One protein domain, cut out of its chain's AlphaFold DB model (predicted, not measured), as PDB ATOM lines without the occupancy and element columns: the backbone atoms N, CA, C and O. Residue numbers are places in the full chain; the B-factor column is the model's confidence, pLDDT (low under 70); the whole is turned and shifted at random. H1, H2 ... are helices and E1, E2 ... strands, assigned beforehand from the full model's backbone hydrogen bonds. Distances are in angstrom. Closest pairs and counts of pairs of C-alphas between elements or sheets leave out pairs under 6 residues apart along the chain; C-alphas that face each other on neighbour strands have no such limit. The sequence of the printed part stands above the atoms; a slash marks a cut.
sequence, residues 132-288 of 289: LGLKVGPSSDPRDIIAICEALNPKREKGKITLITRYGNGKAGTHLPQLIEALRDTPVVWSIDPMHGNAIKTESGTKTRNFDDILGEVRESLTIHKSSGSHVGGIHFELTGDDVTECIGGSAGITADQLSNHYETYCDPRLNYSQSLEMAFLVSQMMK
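What this domain is: This is residues 132 to 288 of the 289 residues of the protein "Phospho-2-dehydro-3-deoxyheptonate aldolase" of Proteobacteria bacterium (UniProt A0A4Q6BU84). The model is an elongated body with a twisted four-stranded sheet toward one end, H1 and H3 covering one face of it, and a smaller end made of the E4 and E5 hairpin, H4 and loops. The long H3 reaches from the sheet toward that smaller end, and H5 lies side by side with H3. The 157 printed residues, with five named helices and six named strands, run E1, H1, E2, H2, E3, E4, E5, H3, E6, H4, H5; the class is mixed. The main sheet has the order E1, E2, E3, E6 and is parallel. The whole is compact, with a radius of gyration of the C-alphas of 16.5 A and spans of 50 by 32 by 27 A.

How they stand to each other: E1, residues 132 to 136, is parallel to E2, residues 161 to 165, with N 134 and O 162 2.8 A apart. H1, residues 142 to 152, is on the sheet at a height of 9.9 A. E3, residues 188 to 192, is parallel to E2, with N 163 and O 189 2.8 A apart. H2, residues 172 to 182, only grazes the sheet and touches H1 at a steep tilt of 54 degrees, the C-alphas of Pro 142 and Leu 179 being closest at 5.5 A. E1, H1, E2 and E2, H2, E3 are strand-helix-strand units, parallel neighbours joined through a helix, with right-handed crossovers. E4, residues 199 to 201, and E5, residues 207 to 209, form an antiparallel hairpin, with N 200 and O 208 2.9 A apart. H3, residues 211 to 227, is on the same face as H1, making two layers, helices on one face of a sheet, at a height of 9.6 A. E6, residues 232 to 235, is parallel to E3, with N 233 and O 190 2.8 A apart. H4, residues 256 to 261, is near E5. H5, residues 273 to 286, touches H3 at a shallow tilt of 24 degrees, the same way, with the C-alphas of Leu 215 and Met 279 closest at 7.1 A. Every O i to N i+4 pair is within hydrogen-bond range in H1, H3 and H5; H2 has 5 of 7, and H4 0 of 2 beside 2 of 3 O i to N i+3 pairs.

Where its parts are: E1 begins at C-alpha 132 (-27.693, -28.719, -10.619). H3 is 24.6 A long and H5 20.4 A, ending at C-alpha 286 (-8.130, -20.784, 5.413).

The domain as a whole: The C-alphas farthest apart, Lys 155 and Asp 257, are 51.8 A apart. The printed part has no cut. The links E6 to H4 and H4 to H5 are long. No printed residue is under 70.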
ATOM      1  N   LEU A 132     -26.893 -28.142 -11.689       98.75
ATOM      2  CA  LEU A 132     -27.693 -28.719 -10.619       98.75
ATOM      3  C   LEU A 132     -26.894 -28.768  -9.319       98.75
ATOM      4  O   LEU A 132     -25.724 -29.139  -9.308       98.75
ATOM      5  N   GLY A 133     -27.544 -28.454  -8.207       98.62
ATOM      6  CA  GLY A 133     -27.069 -28.744  -6.862       98.62
ATOM      7  C   GLY A 133     -27.757 -29.981  -6.287       98.62
ATOM      8  O   GLY A 133     -28.934 -30.226  -6.545       98.62
ATOM      9  N   LEU A 134     -27.056 -30.739  -5.455       98.56
ATOM     10  CA  LEU A 134     -27.611 -31.869  -4.716       98.56
ATOM     11  C   LEU A 134     -27.176 -31.769  -3.257       98.56
ATOM     12  O   LEU A 134     -25.985 -31.841  -2.958       98.56
ATOM     13  N   LYS A 135     -28.131 -31.596  -2.341       98.38
ATOM     14  CA  LYS A 135     -27.848 -31.577  -0.902       98.38
ATOM     15  C   LYS A 135     -27.495 -32.986  -0.425       98.38
ATOM     16  O   LYS A 135     -28.236 -33.934  -0.678       98.38
ATOM     17  N   VAL A 136     -26.391 -33.106   0.307       97.94
ATOM     18  CA  VAL A 136     -25.896 -34.372   0.859       97.94
ATOM     19  C   VAL A 136     -25.723 -34.227   2.368       97.94
ATOM     20  O   VAL A 136     -24.904 -33.436   2.833       97.94
ATOM     21  N   GLY A 137     -26.533 -34.959   3.135       95.75
ATOM     22  CA  GLY A 137     -26.476 -34.975   4.598       95.75
ATOM     23  C   GLY A 137     -25.830 -36.243   5.180       95.75
ATOM     24  O   GLY A 137     -25.485 -37.160   4.436       95.75
ATOM     25  N   PRO A 138     -25.721 -36.338   6.521       93.94
ATOM     26  CA  PRO A 138     -25.141 -37.492   7.225       93.94
ATOM     27  C   PRO A 138     -25.822 -38.838   6.951       93.94
ATOM     28  O   PRO A 138     -25.219 -39.887   7.144       93.94
ATOM     29  N   SER A 139     -27.092 -38.818   6.538       91.00
ATOM     30  CA  SER A 139     -27.886 -40.014   6.242       91.00
ATOM     31  C   SER A 139     -27.769 -40.489   4.791       91.00
ATOM     32  O   SER A 139     -28.462 -41.427   4.409       91.00
ATOM     33  N   SER A 140     -26.959 -39.833   3.956       92.56
ATOM     34  CA  SER A 140     -26.749 -40.240   2.565       92.56
ATOM     35  C   SER A 140     -25.851 -41.472   2.463       92.56
ATOM     36  O   SER A 140     -24.725 -41.449   2.954       92.56
ATOM     37  N   ASP A 141     -26.304 -42.510   1.753       93.56
ATOM     38  CA  ASP A 141     -25.430 -43.589   1.280       93.56
ATOM     39  C   ASP A 141     -24.666 -43.103   0.028       93.56
ATOM     40  O   ASP A 141     -25.306 -42.642  -0.926       93.56
ATOM     41  N   PRO A 142     -23.322 -43.185  -0.016       95.69
ATOM     42  CA  PRO A 142     -22.543 -42.836  -1.205       95.69
ATOM     43  C   PRO A 142     -23.011 -43.528  -2.491       95.69
ATOM     44  O   PRO A 142     -22.955 -42.918  -3.559       95.69
ATOM     45  N   ARG A 143     -23.516 -44.766  -2.410       95.44
ATOM     46  CA  ARG A 143     -24.030 -45.513  -3.573       95.44
ATOM     47  C   ARG A 143     -25.261 -44.847  -4.177       95.44
ATOM     48  O   ARG A 143     -25.340 -44.723  -5.396       95.44
ATOM     49  N   ASP A 144     -26.166 -44.356  -3.334       95.94
ATOM     50  CA  ASP A 144     -27.355 -43.633  -3.789       95.94
ATOM     51  C   ASP A 144     -26.957 -42.313  -4.458       95.94
ATOM     52  O   ASP A 144     -27.510 -41.941  -5.490       95.94
ATOM     53  N   ILE A 145     -25.962 -41.609  -3.902       97.69
ATOM     54  CA  ILE A 145     -25.458 -40.358  -4.485       97.69
ATOM     55  C   ILE A 145     -24.834 -40.600  -5.863       97.69
ATOM     56  O   ILE A 145     -25.075 -39.809  -6.775       97.69
ATOM     57  N   ILE A 146     -24.077 -41.687  -6.039       97.56
ATOM     58  CA  ILE A 146     -23.526 -42.074  -7.346       97.56
ATOM     59  C   ILE A 146     -24.655 -42.335  -8.344       97.56
ATOM     60  O   ILE A 146     -24.656 -41.727  -9.412       97.56
ATOM     61  N   ALA A 147     -25.647 -43.150  -7.977       97.94
ATOM     62  CA  ALA A 147     -26.779 -43.464  -8.851       97.94
ATOM     63  C   ALA A 147     -27.560 -42.203  -9.265       97.94
ATOM     64  O   ALA A 147     -27.919 -42.037 -10.431       97.94
ATOM     65  N   ILE A 148     -27.765 -41.265  -8.334       98.31
ATOM     66  CA  ILE A 148     -28.375 -39.962  -8.629       98.31
ATOM     67  C   ILE A 148     -27.501 -39.153  -9.599       98.31
ATOM     68  O   ILE A 148     -28.020 -38.566 -10.548       98.31
ATOM     69  N   CYS A 149     -26.182 -39.115  -9.394       98.25
ATOM     70  CA  CYS A 149     -25.278 -38.392 -10.289       98.25
ATOM     71  C   CYS A 149     -25.287 -38.971 -11.709       98.25
ATOM     72  O   CYS A 149     -25.286 -38.208 -12.673       98.25
ATOM     73  N   GLU A 150     -25.331 -40.295 -11.846       97.81
ATOM     74  CA  GLU A 150     -25.432 -40.975 -13.141       97.81
ATOM     75  C   GLU A 150     -26.764 -40.675 -13.838       97.81
ATOM     76  O   GLU A 150     -26.778 -40.415 -15.043       97.81
ATOM     77  N   ALA A 151     -27.869 -40.631 -13.088       98.31
ATOM     78  CA  ALA A 151     -29.183 -40.276 -13.619       98.31
ATOM     79  C   ALA A 151     -29.261 -38.811 -14.089       98.31
ATOM     80  O   ALA A 151     -29.861 -38.524 -15.125       98.31
ATOM     81  N   LEU A 152     -28.654 -37.882 -13.343       98.38
ATOM     82  CA  LEU A 152     -28.707 -36.440 -13.617       98.38
ATOM     83  C   LEU A 152     -27.627 -35.951 -14.596       98.38
ATOM     84  O   LEU A 152     -27.788 -34.900 -15.219       98.38
ATOM     85  N   ASN A 153     -26.514 -36.672 -14.722       98.19
ATOM     86  CA  ASN A 153     -25.388 -36.317 -15.586       98.19
ATOM     87  C   ASN A 153     -24.820 -37.544 -16.328       98.19
ATOM     88  O   ASN A 153     -23.634 -37.867 -16.186       98.19
ATOM     89  N   PRO A 154     -25.625 -38.218 -17.170       96.94
ATOM     90  CA  PRO A 154     -25.207 -39.441 -17.862       96.94
ATOM     91  C   PRO A 154     -24.043 -39.209 -18.837       96.94
ATOM     92  O   PRO A 154     -23.272 -40.120 -19.129       96.94
ATOM     93  N   LYS A 155     -23.881 -37.974 -19.327       96.69
ATOM     94  CA  LYS A 155     -22.785 -37.567 -20.219       96.69
ATOM     95  C   LYS A 155     -21.501 -37.182 -19.481       96.69
ATOM     96  O   LYS A 155     -20.503 -36.888 -20.136       96.69
ATOM     97  N   ARG A 156     -21.503 -37.202 -18.140       97.44
ATOM     98  CA  ARG A 156     -20.337 -36.882 -17.296       97.44
ATOM     99  C   ARG A 156     -19.772 -35.483 -17.588       97.44
ATOM    100  O   ARG A 156     -18.560 -35.273 -17.611       97.44
ATOM    101  N   GLU A 157     -20.655 -34.517 -17.808       97.81
ATOM    102  CA  GLU A 157     -20.308 -33.118 -18.052       97.81
ATOM    103  C   GLU A 157     -19.728 -32.490 -16.775       97.81
ATOM    104  O   GLU A 157     -20.342 -32.545 -15.705       97.81
ATOM    105  N   LYS A 158     -18.531 -31.899 -16.864       97.69
ATOM    106  CA  LYS A 158     -17.894 -31.216 -15.728       97.69
ATOM    107  C   LYS A 158     -18.699 -29.980 -15.336       97.69
ATOM    108  O   LYS A 158     -19.094 -29.205 -16.199       97.69
ATOM    109  N   GLY A 159     -18.913 -29.783 -14.037       96.06
ATOM    110  CA  GLY A 159     -19.662 -28.631 -13.521       96.06
ATOM    111  C   GLY A 159     -21.185 -28.778 -13.577       96.06
ATOM    112  O   GLY A 159     -21.887 -27.935 -13.029       96.06
ATOM    113  N   LYS A 160     -21.715 -29.858 -14.173       98.06
ATOM    114  CA  LYS A 160     -23.163 -30.106 -14.235       98.06
ATOM    115  C   LYS A 160     -23.779 -30.338 -12.857       98.06
ATOM    116  O   LYS A 160     -24.907 -29.914 -12.634       98.06
ATOM    117  N   ILE A 161     -23.061 -31.007 -11.952       98.62
ATOM    118  CA  ILE A 161     -23.543 -31.331 -10.604       98.62
ATOM    119  C   ILE A 161     -22.616 -30.718  -9.560       98.62
ATOM    120  O   ILE A 161     -21.407 -30.940  -9.582       98.62
ATOM    121  N   THR A 162     -23.209 -30.008  -8.606       98.81
ATOM    122  CA  THR A 162     -22.577 -29.547  -7.374       98.81
ATOM    123  C   THR A 162     -23.106 -30.367  -6.200       98.81
ATOM    124  O   THR A 162     -24.299 -30.319  -5.901       98.81
ATOM    125  N   LEU A 163     -22.240 -31.108  -5.511       98.62
ATOM    126  CA  LEU A 163     -22.588 -31.778  -4.258       98.62
ATOM    127  C   LEU A 163     -22.442 -30.791  -3.104       98.62
ATOM    128  O   LEU A 163     -21.350 -30.298  -2.839       98.62
ATOM    129  N   ILE A 164     -23.554 -30.504  -2.432       98.69
ATOM    130  CA  ILE A 164     -23.654 -29.520  -1.354       98.69
ATOM    131  C   ILE A 164     -23.716 -30.280  -0.022       98.69
ATOM    132  O   ILE A 164     -24.788 -30.726   0.400       98.69
ATOM    133  N   THR A 165     -22.565 -30.485   0.614       98.50
ATOM    134  CA  THR A 165     -22.426 -31.305   1.826       98.50
ATOM    135  C   THR A 165     -22.758 -30.513   3.085       98.50
ATOM    136  O   THR A 165     -22.207 -29.434   3.282       98.50
ATOM    137  N   ARG A 166     -23.616 -31.069   3.944       97.75
ATOM    138  CA  ARG A 166     -24.122 -30.436   5.176       97.75
ATOM    139  C   ARG A 166     -24.155 -31.422   6.342       97.75
ATOM    140  O   ARG A 166     -25.215 -31.949   6.692       97.75
ATOM    141  N   TYR A 167     -22.997 -31.725   6.911       97.62
ATOM    142  CA  TYR A 167     -22.849 -32.763   7.930       97.62
ATOM    143  C   TYR A 167     -23.046 -32.255   9.358       97.62
ATOM    144  O   TYR A 167     -23.535 -33.005  10.206       97.62
ATOM    145  N   GLY A 168     -22.725 -30.992   9.609       97.25
ATOM    146  CA  GLY A 168     -22.578 -30.433  10.946       97.25
ATOM    147  C   GLY A 168     -21.137 -30.529  11.451       97.25
ATOM    148  O   GLY A 168     -20.394 -31.455  11.108       97.25
ATOM    149  N   ASN A 169     -20.762 -29.582  12.304       97.62
ATOM    150  CA  ASN A 169     -19.452 -29.482  12.933       97.62
ATOM    151  C   ASN A 169     -19.086 -30.777  13.676       97.62
ATOM    152  O   ASN A 169     -19.891 -31.327  14.433       97.62
ATOM    153  N   GLY A 170     -17.870 -31.277  13.445       97.06
ATOM    154  CA  GLY A 170     -17.340 -32.492  14.066       97.06
ATOM    155  C   GLY A 170     -17.879 -33.797  13.478       97.06
ATOM    156  O   GLY A 170     -17.558 -34.872  13.986       97.06
ATOM    157  N   LYS A 171     -18.714 -33.736  12.434       97.12
ATOM    158  CA  LYS A 171     -19.274 -34.921  11.764       97.12
ATOM    159  C   LYS A 171     -18.715 -35.122  10.362       97.12
ATOM    160  O   LYS A 171     -18.782 -36.244   9.856       97.12
ATOM    161  N   ALA A 172     -18.146 -34.089   9.735       96.25
ATOM    162  CA  ALA A 172     -17.660 -34.191   8.361       96.25
ATOM    163  C   ALA A 172     -16.583 -35.280   8.224       96.25
ATOM    164  O   ALA A 172     -16.635 -36.058   7.273       96.25
ATOM    165  N   GLY A 173     -15.691 -35.439   9.208       96.06
ATOM    166  CA  GLY A 173     -14.644 -36.467   9.219       96.06
ATOM    167  C   GLY A 173     -15.153 -37.908   9.166       96.06
ATOM    168  O   GLY A 173     -14.433 -38.790   8.705       96.06
ATOM    169  N   THR A 174     -16.400 -38.156   9.577       95.94
ATOM    170  CA  THR A 174     -17.003 -39.499   9.528       95.94
ATOM    171  C   THR A 174     -17.548 -39.835   8.138       95.94
ATOM    172  O   THR A 174     -17.488 -40.988   7.715       95.94
ATOM    173  N   HIS A 175     -18.073 -38.842   7.417       96.44
ATOM    174  CA  HIS A 175     -18.859 -39.062   6.197       96.44
ATOM    175  C   HIS A 175     -18.139 -38.613   4.922       96.44
ATOM    176  O   HIS A 175     -18.130 -39.324   3.916       96.44
ATOM    177  N   LEU A 176     -17.522 -37.432   4.955       97.62
ATOM    178  CA  LEU A 176     -16.966 -36.778   3.776       97.62
ATOM    179  C   LEU A 176     -15.825 -37.575   3.117       97.62
ATOM    180  O   LEU A 176     -15.877 -37.712   1.897       97.62
ATOM    181  N   PRO A 177     -14.848 -38.168   3.844       97.50
ATOM    182  CA  PRO A 177     -13.772 -38.925   3.197       97.50
ATOM    183  C   PRO A 177     -14.282 -40.113   2.371       97.50
ATOM    184  O   PRO A 177     -13.833 -40.331   1.250       97.50
ATOM    185  N   GLN A 178     -15.261 -40.854   2.904       96.12
ATOM    186  CA  GLN A 178     -15.850 -42.007   2.217       96.12
ATOM    187  C   GLN A 178     -16.603 -41.579   0.956       96.12
ATOM    188  O   GLN A 178     -16.518 -42.244  -0.074       96.12
ATOM    189  N   LEU A 179     -17.311 -40.449   1.026       97.81
ATOM    190  CA  LEU A 179     -18.013 -39.889  -0.121       97.81
ATOM    191  C   LEU A 179     -17.035 -39.403  -1.204       97.81
ATOM    192  O   LEU A 179     -17.252 -39.695  -2.376       97.81
ATOM    193  N   ILE A 180     -15.955 -38.706  -0.827       98.12
ATOM    194  CA  ILE A 180     -14.909 -38.271  -1.767       98.12
ATOM    195  C   ILE A 180     -14.307 -39.478  -2.485       98.12
ATOM    196  O   ILE A 180     -14.182 -39.452  -3.707       98.12
ATOM    197  N   GLU A 181     -13.967 -40.538  -1.749       97.44
ATOM    198  CA  GLU A 181     -13.401 -41.754  -2.337       97.44
ATOM    199  C   GLU A 181     -14.369 -42.404  -3.328       97.44
ATOM    200  O   GLU A 181     -13.996 -42.722  -4.454       97.44
ATOM    201  N   ALA A 182     -15.634 -42.555  -2.932       97.12
ATOM    202  CA  ALA A 182     -16.655 -43.186  -3.761       97.12
ATOM    203  C   ALA A 182     -16.930 -42.410  -5.064       97.12
ATOM    204  O   ALA A 182     -17.245 -43.009  -6.089       97.12
ATOM    205  N   LEU A 183     -16.796 -41.081  -5.040       96.62
ATOM    206  CA  LEU A 183     -17.032 -40.187  -6.180       96.62
ATOM    207  C   LEU A 183     -15.734 -39.699  -6.842       96.62
ATOM    208  O   LEU A 183     -15.783 -38.740  -7.612       96.62
ATOM    209  N   ARG A 184     -14.589 -40.349  -6.589       95.38
ATOM    210  CA  ARG A 184     -13.263 -39.945  -7.096       95.38
ATOM    211  C   ARG A 184     -13.242 -39.721  -8.611       95.38
ATOM    212  O   ARG A 184     -12.624 -38.770  -9.081       95.38
ATOM    213  N   ASP A 185     -13.958 -40.561  -9.357       93.44
ATOM    214  CA  ASP A 185     -14.050 -40.470 -10.815       93.44
ATOM    215  C   ASP A 185     -15.300 -39.722 -11.305       93.44
ATOM    216  O   ASP A 185     -15.483 -39.561 -12.510       93.44
ATOM    217  N   THR A 186     -16.185 -39.256 -10.424       95.81
ATOM    218  CA  THR A 186     -17.425 -38.572 -10.816       95.81
ATOM    219  C   THR A 186     -17.177 -37.063 -10.922       95.81
ATOM    220  O   THR A 186     -16.704 -36.452  -9.965       95.81
ATOM    221  N   PRO A 187     -17.496 -36.411 -12.060       96.12
ATOM    222  CA  PRO A 187     -17.144 -35.011 -12.301       96.12
ATOM    223  C   PRO A 187     -18.104 -34.040 -11.592       96.12
ATOM    224  O   PRO A 187     -18.918 -33.367 -12.229       96.12
ATOM    225  N   VAL A 188     -18.003 -33.969 -10.267       98.06
ATOM    226  CA  VAL A 188     -18.793 -33.077  -9.409       98.06
ATOM    227  C   VAL A 188     -17.994 -31.857  -8.962       98.06
ATOM    228  O   VAL A 188     -16.769 -31.891  -8.851       98.06
ATOM    229  N   VAL A 189     -18.706 -30.775  -8.663       98.50
ATOM    230  CA  VAL A 189     -18.186 -29.641  -7.894       98.50
ATOM    231  C   VAL A 189     -18.527 -29.868  -6.425       98.50
ATOM    232  O   VAL A 189     -19.674 -30.154  -6.092       98.50
ATOM    233  N   TRP A 190     -17.552 -29.735  -5.532       98.50
ATOM    234  CA  TRP A 190     -17.791 -29.843  -4.092       98.50
ATOM    235  C   TRP A 190     -18.156 -28.484  -3.504       98.50
ATOM    236  O   TRP A 190     -17.439 -27.505  -3.716       98.50
ATOM    237  N   SER A 191     -19.244 -28.427  -2.745       98.62
ATOM    238  CA  SER A 191     -19.670 -27.243  -2.008       98.62
ATOM    239  C   SER A 191     -19.992 -27.592  -0.560       98.62
ATOM    240  O   SER A 191     -20.609 -28.617  -0.283       98.62
ATOM    241  N   ILE A 192     -19.585 -26.726   0.366       98.62
ATOM    242  CA  ILE A 192     -19.851 -26.892   1.798       98.62
ATOM    243  C   ILE A 192     -21.094 -26.076   2.160       98.62
ATOM    244  O   ILE A 192     -21.141 -24.883   1.891       98.62
ATOM    245  N   ASP A 193     -22.085 -26.684   2.802       98.69
ATOM    246  CA  ASP A 193     -23.207 -26.003   3.456       98.69
ATOM    247  C   ASP A 193     -23.068 -26.179   4.971       98.69
ATOM    248  O   ASP A 193     -23.561 -27.160   5.535       98.69
ATOM    249  N   PRO A 194     -22.405 -25.228   5.647       98.31
ATOM    250  CA  PRO A 194     -22.158 -25.306   7.081       98.31
ATOM    251  C   PRO A 194     -23.359 -24.830   7.911       98.31
ATOM    252  O   PRO A 194     -23.245 -24.606   9.115       98.31
ATOM    253  N   MET A 195     -24.522 -24.608   7.293       98.25
ATOM    254  CA  MET A 195     -25.678 -24.005   7.954       98.25
ATOM    255  C   MET A 195     -26.648 -25.089   8.417       98.25
ATOM    256  O   MET A 195     -27.001 -25.198   9.595       98.25
ATOM    257  N   HIS A 196     -27.069 -25.941   7.487       97.75
ATOM    258  CA  HIS A 196     -28.181 -26.865   7.702       97.75
ATOM    259  C   HIS A 196     -27.813 -28.099   8.541       97.75
ATOM    260  O   HIS A 196     -28.705 -28.857   8.933       97.75
ATOM    261  N   GLY A 197     -26.522 -28.344   8.775       96.62
ATOM    262  CA  GLY A 197     -26.021 -29.370   9.697       96.62
ATOM    263  C   GLY A 197     -25.917 -28.899  11.156       96.62
ATOM    264  O   GLY A 197     -25.919 -29.735  12.056       96.62
ATOM    265  N   ASN A 198     -25.898 -27.578  11.388       98.00
ATOM    266  CA  ASN A 198     -25.570 -26.946  12.678       98.00
ATOM    267  C   ASN A 198     -26.755 -26.245  13.356       98.00
ATOM    268  O   ASN A 198     -26.576 -25.413  14.244       98.00
ATOM    269  N   ALA A 199     -27.984 -26.542  12.932       96.50
ATOM    270  CA  ALA A 199     -29.168 -25.980  13.571       96.50
ATOM    271  C   ALA A 199     -29.372 -26.570  14.975       96.50
ATOM    272  O   ALA A 199     -29.479 -27.785  15.142       96.50
ATOM    273  N   ILE A 200     -29.512 -25.690  15.961       97.25
ATOM    274  CA  ILE A 200     -29.819 -26.019  17.356       97.25
ATOM    275  C   ILE A 200     -31.079 -25.273  17.809       97.25
ATOM    276  O   ILE A 200     -31.588 -24.390  17.113       97.25
ATOM    277  N   LYS A 201     -31.602 -25.634  18.982       97.12
ATOM    278  CA  LYS A 201     -32.650 -24.874  19.673       97.12
ATOM    279  C   LYS A 201     -32.114 -24.389  21.012       97.12
ATOM    280  O   LYS A 201     -31.446 -25.153  21.704       97.12
ATOM    281  N   THR A 202     -32.410 -23.144  21.362       94.44
ATOM    282  CA  THR A 202     -32.151 -22.605  22.703       94.44
ATOM    283  C   THR A 202     -33.057 -23.268  23.741       94.44
ATOM    284  O   THR A 202     -34.024 -23.951  23.394       94.44
ATOM    285  N   GLU A 203     -32.797 -23.015  25.025       91.81
ATOM    286  CA  GLU A 203     -33.691 -23.431  26.118       91.81
ATOM    287  C   GLU A 203     -35.110 -22.858  25.958       91.81
ATOM    288  O   GLU A 203     -36.093 -23.534  26.252       91.81
ATOM    289  N   SER A 204     -35.229 -21.648  25.400       88.94
ATOM    290  CA  SER A 204     -36.504 -21.007  25.049       88.94
ATOM    291  C   SER A 204     -37.179 -21.583  23.794       88.94
ATOM    292  O   SER A 204     -38.286 -21.178  23.446       88.94
ATOM    293  N   GLY A 205     -36.545 -22.540  23.106       93.94
ATOM    294  CA  GLY A 205     -37.079 -23.215  21.922       93.94
ATOM    295  C   GLY A 205     -36.826 -22.497  20.593       93.94
ATOM    296  O   GLY A 205     -37.172 -23.047  19.542       93.94
ATOM    297  N   THR A 206     -36.194 -21.321  20.612       96.44
ATOM    298  CA  THR A 206     -35.829 -20.561  19.410       96.44
ATOM    299  C   THR A 206     -34.768 -21.308  18.610       96.44
ATOM    300  O   THR A 206     -33.741 -21.730  19.146       96.44
ATOM    301  N   LYS A 207     -35.005 -21.481  17.306       97.88
ATOM    302  CA  LYS A 207     -34.028 -22.094  16.401       97.88
ATOM    303  C   LYS A 207     -32.870 -21.122  16.178       97.88
ATOM    304  O   LYS A 207     -33.090 -19.967  15.838       97.88
ATOM    305  N   THR A 208     -31.638 -21.575  16.335       98.50
ATOM    306  CA  THR A 208     -30.445 -20.762  16.070       98.50
ATOM    307  C   THR A 208     -29.314 -21.642  15.535       98.50
ATOM    308  O   THR A 208     -29.476 -22.857  15.382       98.50
ATOM    309  N   ARG A 209     -28.180 -21.030  15.208       98.44
ATOM    310  CA  ARG A 209     -26.921 -21.688  14.854       98.44
ATOM    311  C   ARG A 209     -25.793 -20.954  15.568       98.44
ATOM    312  O   ARG A 209     -25.861 -19.734  15.720       98.44
ATOM    313  N   ASN A 210     -24.775 -21.690  15.998       98.25
ATOM    314  CA  ASN A 210     -23.572 -21.094  16.563       98.25
ATOM    315  C   ASN A 210     -22.585 -20.763  15.438       98.25
ATOM    316  O   ASN A 210     -22.233 -21.635  14.644       98.25
ATOM    317  N   PHE A 211     -22.139 -19.509  15.381       98.38
ATOM    318  CA  PHE A 211     -21.138 -19.042  14.426       98.38
ATOM    319  C   PHE A 211     -19.869 -19.912  14.404       98.38
ATOM    320  O   PHE A 211     -19.365 -20.234  13.327       98.38
ATOM    321  N   ASP A 212     -19.380 -20.336  15.571       97.94
ATOM    322  CA  ASP A 212     -18.158 -21.137  15.683       97.94
ATOM    323  C   ASP A 212     -18.343 -22.557  15.145       97.94
ATOM    324  O   ASP A 212     -17.408 -23.114  14.572       97.94
ATOM    325  N   ASP A 213     -19.550 -23.123  15.260       98.56
ATOM    326  CA  ASP A 213     -19.875 -24.426  14.672       98.56
ATOM    327  C   ASP A 213     -19.964 -24.334  13.147       98.56
ATOM    328  O   ASP A 213     -19.405 -25.175  12.443       98.56
ATOM    329  N   ILE A 214     -20.589 -23.271  12.625       98.62
ATOM    330  CA  ILE A 214     -20.622 -22.989  11.182       98.62
ATOM    331  C   ILE A 214     -19.184 -22.899  10.646       98.62
ATOM    332  O   ILE A 214     -18.821 -23.575   9.683       98.62
ATOM    333  N   LEU A 215     -18.331 -22.100  11.292       98.25
ATOM    334  CA  LEU A 215     -16.927 -21.959  10.908       98.25
ATOM    335  C   LEU A 215     -16.140 -23.270  11.079       98.25
ATOM    336  O   LEU A 215     -15.249 -23.576  10.282       98.25
ATOM    337  N   GLY A 216     -16.450 -24.030  12.129       98.31
ATOM    338  CA  GLY A 216     -15.867 -25.330  12.440       98.31
ATOM    339  C   GLY A 216     -16.056 -26.328  11.307       98.31
ATOM    340  O   GLY A 216     -15.068 -26.890  10.833       98.31
ATOM    341  N   GLU A 217     -17.280 -26.460  10.791       98.56
ATOM    342  CA  GLU A 217     -17.579 -27.360   9.673       98.56
ATOM    343  C   GLU A 217     -16.863 -26.947   8.382       98.56
ATOM    344  O   GLU A 217     -16.354 -27.811   7.660       98.56
ATOM    345  N   VAL A 218     -16.760 -25.643   8.095       98.31
ATOM    346  CA  VAL A 218     -15.984 -25.158   6.942       98.31
ATOM    347  C   VAL A 218     -14.517 -25.560   7.074       98.31
ATOM    348  O   VAL A 218     -13.949 -26.143   6.149       98.31
ATOM    349  N   ARG A 219     -13.905 -25.297   8.234       97.88
ATOM    350  CA  ARG A 219     -12.498 -25.624   8.503       97.88
ATOM    351  C   ARG A 219     -12.233 -27.127   8.399       97.88
ATOM    352  O   ARG A 219     -11.249 -27.539   7.778       97.88
ATOM    353  N   GLU A 220     -13.094 -27.932   9.011       98.00
ATOM    354  CA  GLU A 220     -13.010 -29.391   8.994       98.00
ATOM    355  C   GLU A 220     -13.095 -29.915   7.555       98.00
ATOM    356  O   GLU A 220     -12.207 -30.637   7.100       98.00
ATOM    357  N   SER A 221     -14.106 -29.474   6.804       98.19
ATOM    358  CA  SER A 221     -14.340 -29.914   5.427       98.19
ATOM    359  C   SER A 221     -13.196 -29.519   4.489       98.19
ATOM    360  O   SER A 221     -12.719 -30.356   3.724       98.19
ATOM    361  N   LEU A 222     -12.683 -28.284   4.581       97.62
ATOM    362  CA  LEU A 222     -11.512 -27.843   3.806       97.62
ATOM    363  C   LEU A 222     -10.278 -28.717   4.088       97.62
ATOM    364  O   LEU A 222      -9.573 -29.119   3.160       97.62
ATOM    365  N   THR A 223     -10.042 -29.052   5.359       96.94
ATOM    366  CA  THR A 223      -8.927 -29.919   5.777       96.94
ATOM    367  C   THR A 223      -9.074 -31.331   5.206       96.94
ATOM    368  O   THR A 223      -8.113 -31.900   4.677       96.94
ATOM    369  N   ILE A 224     -10.285 -31.891   5.252       98.12
ATOM    370  CA  ILE A 224     -10.590 -33.214   4.694       98.12
ATOM    371  C   ILE A 224     -10.376 -33.227   3.182       98.12
ATOM    372  O   ILE A 224      -9.681 -34.112   2.686       98.12
ATOM    373  N   HIS A 225     -10.894 -32.240   2.448       97.75
ATOM    374  CA  HIS A 225     -10.685 -32.155   1.003       97.75
ATOM    375  C   HIS A 225      -9.194 -32.086   0.653       97.75
ATOM    376  O   HIS A 225      -8.734 -32.889  -0.159       97.75
ATOM    377  N   LYS A 226      -8.418 -31.226   1.332       95.75
ATOM    378  CA  LYS A 226      -6.964 -31.112   1.125       95.75
ATOM    379  C   LYS A 226      -6.242 -32.442   1.367       95.75
ATOM    380  O   LYS A 226      -5.459 -32.868   0.525       95.75
ATOM    381  N   SER A 227      -6.520 -33.107   2.489       96.69
ATOM    382  CA  SER A 227      -5.893 -34.397   2.827       96.69
ATOM    383  C   SER A 227      -6.336 -35.555   1.921       96.69
ATOM    384  O   SER A 227      -5.562 -36.481   1.702       96.69
ATOM    385  N   SER A 228      -7.537 -35.471   1.342       97.12
ATOM    386  CA  SER A 228      -8.088 -36.470   0.414       97.12
ATOM    387  C   SER A 228      -7.728 -36.200  -1.055       97.12
ATOM    388  O   SER A 228      -8.164 -36.938  -1.934       97.12
ATOM    389  N   GLY A 229      -6.961 -35.140  -1.350       95.62
ATOM    390  CA  GLY A 229      -6.607 -34.753  -2.722       95.62
ATOM    391  C   GLY A 229      -7.785 -34.223  -3.554       95.62
ATOM    392  O   GLY A 229      -7.727 -34.240  -4.780       95.62
ATOM    393  N   SER A 230      -8.851 -33.758  -2.898       96.50
ATOM    394  CA  SER A 230     -10.034 -33.155  -3.517       96.50
ATOM    395  C   SER A 230     -10.010 -31.632  -3.371       96.50
ATOM    396  O   SER A 230      -9.374 -31.085  -2.473       96.50
ATOM    397  N   HIS A 231     -10.754 -30.932  -4.226       93.19
ATOM    398  CA  HIS A 231     -10.865 -29.474  -4.190       93.19
ATOM    399  C   HIS A 231     -12.298 -29.018  -3.886       93.19
ATOM    400  O   HIS A 231     -13.247 -29.567  -4.443       93.19
ATOM    401  N   VAL A 232     -12.438 -28.009  -3.024       96.81
ATOM    402  CA  VAL A 232     -13.718 -27.347  -2.727       96.81
ATOM    403  C   VAL A 232     -13.938 -26.228  -3.733       96.81
ATOM    404  O   VAL A 232     -13.116 -25.324  -3.825       96.81
ATOM    405  N   GLY A 233     -15.051 -26.276  -4.463       95.94
ATOM    406  CA  GLY A 233     -15.419 -25.275  -5.464       95.94
ATOM    407  C   GLY A 233     -16.265 -24.117  -4.931       95.94
ATOM    408  O   GLY A 233     -16.406 -23.114  -5.624       95.94
ATOM    409  N   GLY A 234     -16.830 -24.217  -3.723       96.25
ATOM    410  CA  GLY A 234     -17.582 -23.113  -3.123       96.25
ATOM    411  C   GLY A 234     -18.193 -23.423  -1.758       96.25
ATOM    412  O   GLY A 234     -18.077 -24.530  -1.236       96.25
ATOM    413  N   ILE A 235     -18.887 -22.440  -1.186       98.12
ATOM    414  CA  ILE A 235     -19.584 -22.557   0.102       98.12
ATOM    415  C   ILE A 235     -20.989 -21.966  -0.046       98.12
ATOM    416  O   ILE A 235     -21.169 -20.936  -0.692       98.12
ATOM    417  N   HIS A 236     -21.983 -22.631   0.531       98.44
ATOM    418  CA  HIS A 236     -23.399 -22.305   0.443       98.44
ATOM    419  C   HIS A 236     -23.901 -21.849   1.819       98.44
ATOM    420  O   HIS A 236     -24.252 -22.666   2.670       98.44
ATOM    421  N   PHE A 237     -23.939 -20.534   2.031       98.19
ATOM    422  CA  PHE A 237     -24.422 -19.913   3.267       98.19
ATOM    423  C   PHE A 237     -25.876 -19.437   3.161       98.19
ATOM    424  O   PHE A 237     -26.380 -19.178   2.071       98.19
ATOM    425  N   GLU A 238     -26.512 -19.243   4.318       98.38
ATOM    426  CA  GLU A 238     -27.739 -18.458   4.463       98.38
ATOM    427  C   GLU A 238     -27.400 -17.171   5.216       98.38
ATOM    428  O   GLU A 238     -26.972 -17.216   6.372       98.38
ATOM    429  N   LEU A 239     -27.565 -16.026   4.558       97.31
ATOM    430  CA  LEU A 239     -27.172 -14.726   5.095       97.31
ATOM    431  C   LEU A 239     -28.145 -13.616   4.696       97.31
ATOM    432  O   LEU A 239     -28.911 -13.762   3.742       97.31
ATOM    433  N   THR A 240     -28.113 -12.507   5.432       95.19
ATOM    434  CA  THR A 240     -28.800 -11.259   5.085       95.19
ATOM    435  C   THR A 240     -27.891 -10.051   5.308       95.19
ATOM    436  O   THR A 240     -26.973 -10.093   6.126       95.19
ATOM    437  N   GLY A 241     -28.154  -8.971   4.569       89.06
ATOM    438  CA  GLY A 241     -27.492  -7.679   4.757       89.06
ATOM    439  C   GLY A 241     -28.029  -6.873   5.945       89.06
ATOM    440  O   GLY A 241     -27.484  -5.818   6.253       89.06
ATOM    441  N   ASP A 242     -29.081  -7.362   6.598       89.69
ATOM    442  CA  ASP A 242     -29.708  -6.723   7.754       89.69
ATOM    443  C   ASP A 242     -28.975  -7.063   9.065       89.69
ATOM    444  O   ASP A 242     -28.305  -8.097   9.188       89.69
ATOM    445  N   ASP A 243     -29.136  -6.206  10.075       90.12
ATOM    446  CA  ASP A 243     -28.590  -6.403  11.425       90.12
ATOM    447  C   ASP A 243     -29.539  -7.250  12.291       90.12
ATOM    448  O   ASP A 243     -30.153  -6.777  13.249       90.12
ATOM    449  N   VAL A 244     -29.723  -8.511  11.889       95.94
ATOM    450  CA  VAL A 244     -30.583  -9.482  12.586       95.94
ATOM    451  C   VAL A 244     -29.852 -10.200  13.722       95.94
ATOM    452  O   VAL A 244     -28.629 -10.367  13.707       95.94
ATOM    453  N   THR A 245     -30.612 -10.706  14.693       96.94
ATOM    454  CA  THR A 245     -30.123 -11.520  15.817       96.94
ATOM    455  C   THR A 245     -30.611 -12.960  15.688       96.94
ATOM    456  O   THR A 245     -31.405 -13.442  16.487       96.94
ATOM    457  N   GLU A 246     -30.168 -13.655  14.641       98.25
ATOM    458  CA  GLU A 246     -30.660 -14.999  14.301       98.25
ATOM    459  C   GLU A 246     -29.659 -16.117  14.640       98.25
ATOM    460  O   GLU A 246     -30.054 -17.170  15.154       98.25
ATOM    461  N   CYS A 247     -28.363 -15.888  14.404       98.25
ATOM    462  CA  CYS A 247     -27.267 -16.780  14.799       98.25
ATOM    463  C   CYS A 247     -26.522 -16.223  16.020       98.25
ATOM    464  O   CYS A 247     -26.233 -15.027  16.080       98.25
ATOM    465  N   ILE A 248     -26.170 -17.094  16.967       97.69
ATOM    466  CA  ILE A 248     -25.389 -16.727  18.157       97.69
ATOM    467  C   ILE A 248     -23.884 -16.701  17.857       97.69
ATOM    468  O   ILE A 248     -23.397 -17.403  16.968       97.69
ATOM    469  N   GLY A 249     -23.138 -15.923  18.638       95.75
ATOM    470  CA  GLY A 249     -21.691 -15.766  18.510       95.75
ATOM    471  C   GLY A 249     -21.283 -14.762  17.430       95.75
ATOM    472  O   GLY A 249     -21.967 -13.761  17.184       95.75
ATOM    473  N   GLY A 250     -20.131 -15.022  16.810       90.12
ATOM    474  CA  GLY A 250     -19.443 -14.072  15.939       90.12
ATOM    475  C   GLY A 250     -18.879 -12.888  16.724       90.12
ATOM    476  O   GLY A 250     -19.010 -12.793  17.946       90.12
ATOM    477  N   SER A 251     -18.270 -11.942  16.022       82.81
ATOM    478  CA  SER A 251     -17.593 -10.801  16.634       82.81
ATOM    479  C   SER A 251     -18.540  -9.908  17.438       82.81
ATOM    480  O   SER A 251     -18.130  -9.279  18.404       82.81
ATOM    481  N   ALA A 252     -19.819  -9.856  17.061       81.69
ATOM    482  CA  ALA A 252     -20.837  -9.111  17.801       81.69
ATOM    483  C   ALA A 252     -21.222  -9.767  19.142       81.69
ATOM    484  O   ALA A 252     -21.875  -9.125  19.960       81.69
ATOM    485  N   GLY A 253     -20.830 -11.026  19.380       88.88
ATOM    486  CA  GLY A 253     -21.083 -11.727  20.637       88.88
ATOM    487  C   GLY A 253     -22.567 -11.962  20.920       88.88
ATOM    488  O   GLY A 253     -22.974 -11.889  22.077       88.88
ATOM    489  N   ILE A 254     -23.379 -12.213  19.884       94.31
ATOM    490  CA  ILE A 254     -24.832 -12.390  20.033       94.31
ATOM    491  C   ILE A 254     -25.106 -13.589  20.941       94.31
ATOM    492  O   ILE A 254     -24.666 -14.707  20.672       94.31
ATOM    493  N   THR A 255     -25.849 -13.355  22.013       95.56
ATOM    494  CA  THR A 255     -26.241 -14.380  22.986       95.56
ATOM    495  C   THR A 255     -27.633 -14.934  22.685       95.56
ATOM    496  O   THR A 255     -28.414 -14.334  21.946       95.56
ATOM    497  N   ALA A 256     -27.967 -16.084  23.279       95.62
ATOM    498  CA  ALA A 256     -29.281 -16.709  23.120       95.62
ATOM    499  C   ALA A 256     -30.440 -15.785  23.550       95.62
ATOM    500  O   ALA A 256     -31.473 -15.753  22.881       95.62
ATOM    501  N   ASP A 257     -30.252 -14.995  24.611       94.50
ATOM    502  CA  ASP A 257     -31.269 -14.067  25.127       94.50
ATOM    503  C   ASP A 257     -31.504 -12.867  24.203       94.50
ATOM    504  O   ASP A 257     -32.570 -12.260  24.219       94.50
ATOM    505  N   GLN A 258     -30.524 -12.531  23.360       94.44
ATOM    506  CA  GLN A 258     -30.640 -11.437  22.397       94.44
ATOM    507  C   GLN A 258     -31.346 -11.851  21.108       94.44
ATOM    508  O   GLN A 258     -31.669 -10.975  20.309       94.44
ATOM    509  N   LEU A 259     -31.610 -13.147  20.893       95.94
ATOM    510  CA  LEU A 259     -32.230 -13.618  19.656       95.94
ATOM    511  C   LEU A 259     -33.575 -12.937  19.399       95.94
ATOM    512  O   LEU A 259     -33.847 -12.549  18.272       95.94
ATOM    513  N   SER A 260     -34.389 -12.723  20.437       93.88
ATOM    514  CA  SER A 260     -35.721 -12.117  20.312       93.88
ATOM    515  C   SER A 260     -35.721 -10.644  19.911       93.88
ATOM    516  O   SER A 260     -36.793 -10.108  19.646       93.88
ATOM    517  N   ASN A 261     -34.565  -9.977  19.896       93.88
ATOM    518  CA  ASN A 261     -34.500  -8.560  19.568       93.88
ATOM    519  C   ASN A 261     -34.916  -8.338  18.108       93.88
ATOM    520  O   ASN A 261     -35.813  -7.546  17.842       93.88
ATOM    521  N   HIS A 262     -34.260  -9.029  17.177       94.94
ATOM    522  CA  HIS A 262     -34.371  -8.825  15.732       94.94
ATOM    523  C   HIS A 262     -34.345 -10.188  15.003       94.94
ATOM    524  O   HIS A 262     -33.456 -10.468  14.197       94.94
ATOM    525  N   TYR A 263     -35.293 -11.075  15.330       96.69
ATOM    526  CA  TYR A 263     -35.450 -12.388  14.685       96.69
ATOM    527  C   TYR A 263     -36.481 -12.309  13.552       96.69
ATOM    528  O   TYR A 263     -37.685 -12.344  13.807       96.69
ATOM    529  N   GLU A 264     -36.027 -12.190  12.305       97.25
ATOM    530  CA  GLU A 264     -36.903 -11.831  11.176       97.25
ATOM    531  C   GLU A 264     -37.075 -12.940  10.135       97.25
ATOM    532  O   GLU A 264     -37.962 -12.871   9.282       97.25
ATOM    533  N   THR A 265     -36.236 -13.973  10.175       96.25
ATOM    534  CA  THR A 265     -36.348 -15.112   9.266       96.25
ATOM    535  C   THR A 265     -37.689 -15.830   9.409       96.25
ATOM    536  O   THR A 265     -38.197 -16.073  10.505       96.25
ATOM    537  N   TYR A 266     -38.238 -16.251   8.270       94.88
ATOM    538  CA  TYR A 266     -39.443 -17.078   8.213       94.88
ATOM    539  C   TYR A 266     -39.157 -18.577   8.376       94.88
ATOM    540  O   TYR A 266     -40.097 -19.369   8.459       94.88
ATOM    541  N   CYS A 267     -37.887 -18.988   8.358       95.88
ATOM    542  CA  CYS A 267     -37.509 -20.398   8.384       95.88
ATOM    543  C   CYS A 267     -36.244 -20.615   9.219       95.88
ATOM    544  O   CYS A 267     -36.326 -20.895  10.416       95.88
ATOM    545  N   ASP A 268     -35.074 -20.469   8.600       97.06
ATOM    546  CA  ASP A 268     -33.798 -20.803   9.214       97.06
ATOM    547  C   ASP A 268     -33.013 -19.540   9.603       97.06
ATOM    548  O   ASP A 268     -33.065 -18.542   8.882       97.06
ATOM    549  N   PRO A 269     -32.293 -19.568  10.740       97.75
ATOM    550  CA  PRO A 269     -31.525 -18.431  11.244       97.75
ATOM    551  C   PRO A 269     -30.345 -18.105  10.324       97.75
ATOM    552  O   PRO A 269     -29.497 -18.962  10.069       97.75
ATOM    553  N   ARG A 270     -30.265 -16.872   9.838       98.50
ATOM    554  CA  ARG A 270     -29.261 -16.409   8.872       98.50
ATOM    555  C   ARG A 270     -28.072 -15.775   9.585       98.50
ATOM    556  O   ARG A 270     -28.202 -15.263  10.697       98.50
ATOM    557  N   LEU A 271     -26.912 -15.782   8.932       97.94
ATOM    558  CA  LEU A 271     -25.825 -14.886   9.322       97.94
ATOM    559  C   LEU A 271     -26.260 -13.449   9.031       97.94
ATOM    560  O   LEU A 271     -26.735 -13.150   7.932       97.94
ATOM    561  N   ASN A 272     -26.094 -12.559  10.004       94.38
ATOM    562  CA  ASN A 272     -26.314 -11.136   9.775       94.38
ATOM    563  C   ASN A 272     -25.159 -10.515   8.978       94.38
ATOM    564  O   ASN A 272     -24.169 -11.183   8.655       94.38
ATOM    565  N   TYR A 273     -25.264  -9.221   8.693       87.75
ATOM    566  CA  TYR A 273     -24.256  -8.480   7.942       87.75
ATOM    567  C   TYR A 273     -22.823  -8.662   8.480       87.75
ATOM    568  O   TYR A 273     -21.913  -9.066   7.751       87.75
ATOM    569  N   SER A 274     -22.628  -8.417   9.780       84.69
ATOM    570  CA  SER A 274     -21.308  -8.460  10.421       84.69
ATOM    571  C   SER A 274     -20.734  -9.878  10.459       84.69
ATOM    572  O   SER A 274     -19.565 -10.083  10.132       84.69
ATOM    573  N   GLN A 275     -21.561 -10.868  10.804       92.19
ATOM    574  CA  GLN A 275     -21.171 -12.279  10.815       92.19
ATOM    575  C   GLN A 275     -20.808 -12.772   9.407       92.19
ATOM    576  O   GLN A 275     -19.854 -13.528   9.244       92.19
ATOM    577  N   SER A 276     -21.525 -12.324   8.377       92.56
ATOM    578  CA  SER A 276     -21.260 -12.709   6.985       92.56
ATOM    579  C   SER A 276     -19.896 -12.220   6.503       92.56
ATOM    580  O   SER A 276     -19.140 -12.982   5.898       92.56
ATOM    581  N   LEU A 277     -19.548 -10.969   6.815       85.75
ATOM    582  CA  LEU A 277     -18.235 -10.411   6.490       85.75
ATOM    583  C   LEU A 277     -17.116 -11.079   7.286       85.75
ATOM    584  O   LEU A 277     -16.067 -11.398   6.725       85.75
ATOM    585  N   GLU A 278     -17.341 -11.340   8.575       87.69
ATOM    586  CA  GLU A 278     -16.382 -12.074   9.395       87.69
ATOM    587  C   GLU A 278     -16.132 -13.486   8.848       87.69
ATOM    588  O   GLU A 278     -14.983 -13.918   8.752       87.69
ATOM    589  N   MET A 279     -17.187 -14.193   8.439       93.44
ATOM    590  CA  MET A 279     -17.080 -15.520   7.837       93.44
ATOM    591  C   MET A 279     -16.266 -15.478   6.541       93.44
ATOM    592  O   MET A 279     -15.312 -16.240   6.396       93.44
ATOM    593  N   ALA A 280     -16.579 -14.556   5.625       90.25
ATOM    594  CA  ALA A 280     -15.836 -14.393   4.373       90.25
ATOM    595  C   ALA A 280     -14.337 -14.152   4.625       90.25
ATOM    596  O   ALA A 280     -13.478 -14.745   3.967       90.25
ATOM    597  N   PHE A 281     -14.023 -13.332   5.627       84.94
ATOM    598  CA  PHE A 281     -12.656 -13.048   6.038       84.94
ATOM    599  C   PHE A 281     -11.925 -14.298   6.552       84.94
ATOM    600  O   PHE A 281     -10.827 -14.623   6.095       84.94
ATOM    601  N   LEU A 282     -12.538 -15.025   7.485       90.44
ATOM    602  CA  LEU A 282     -11.940 -16.215   8.089       90.44
ATOM    603  C   LEU A 282     -11.760 -17.341   7.065       90.44
ATOM    604  O   LEU A 282     -10.718 -17.992   7.054       90.44
ATOM    605  N   VAL A 283     -12.724 -17.529   6.163       92.44
ATOM    606  CA  VAL A 283     -12.613 -18.483   5.050       92.44
ATOM    607  C   VAL A 283     -11.465 -18.105   4.116       92.44
ATOM    608  O   VAL A 283     -10.656 -18.966   3.774       92.44
ATOM    609  N   SER A 284     -11.332 -16.825   3.754       88.06
ATOM    610  CA  SER A 284     -10.220 -16.344   2.923       88.06
ATOM    611  C   SER A 284      -8.858 -16.690   3.533       88.06
ATOM    612  O   SER A 284      -7.962 -17.148   2.826       88.06
ATOM    613  N   GLN A 285      -8.704 -16.566   4.856       86.94
ATOM    614  CA  GLN A 285      -7.474 -16.977   5.540       86.94
ATOM    615  C   GLN A 285      -7.209 -18.486   5.451       86.94
ATOM    616  O   GLN A 285      -6.055 -18.879   5.298       86.94
ATOM    617  N   MET A 286      -8.250 -19.322   5.519       89.06
ATOM    618  CA  MET A 286      -8.130 -20.784   5.413       89.06
ATOM    619  C   MET A 286      -7.801 -21.259   3.995       89.06
ATOM    620  O   MET A 286      -7.235 -22.336   3.829       89.06
ATOM    621  N   MET A 287      -8.168 -20.473   2.982       82.81
ATOM    622  CA  MET A 287      -7.932 -20.786   1.572       82.81
ATOM    623  C   MET A 287      -6.578 -20.296   1.053       82.81
ATOM    624  O   MET A 287      -6.247 -20.562  -0.104       82.81
ATOM    625  N   LYS A 288      -5.786 -19.589   1.870       77.19
ATOM    626  CA  LYS A 288      -4.435 -19.187   1.467       77.19
ATOM    627  C   LYS A 288      -3.576 -20.436   1.206       77.19
ATOM    628  O   LYS A 288      -3.624 -21.359   2.022       77.19
TER     629      LYS A 288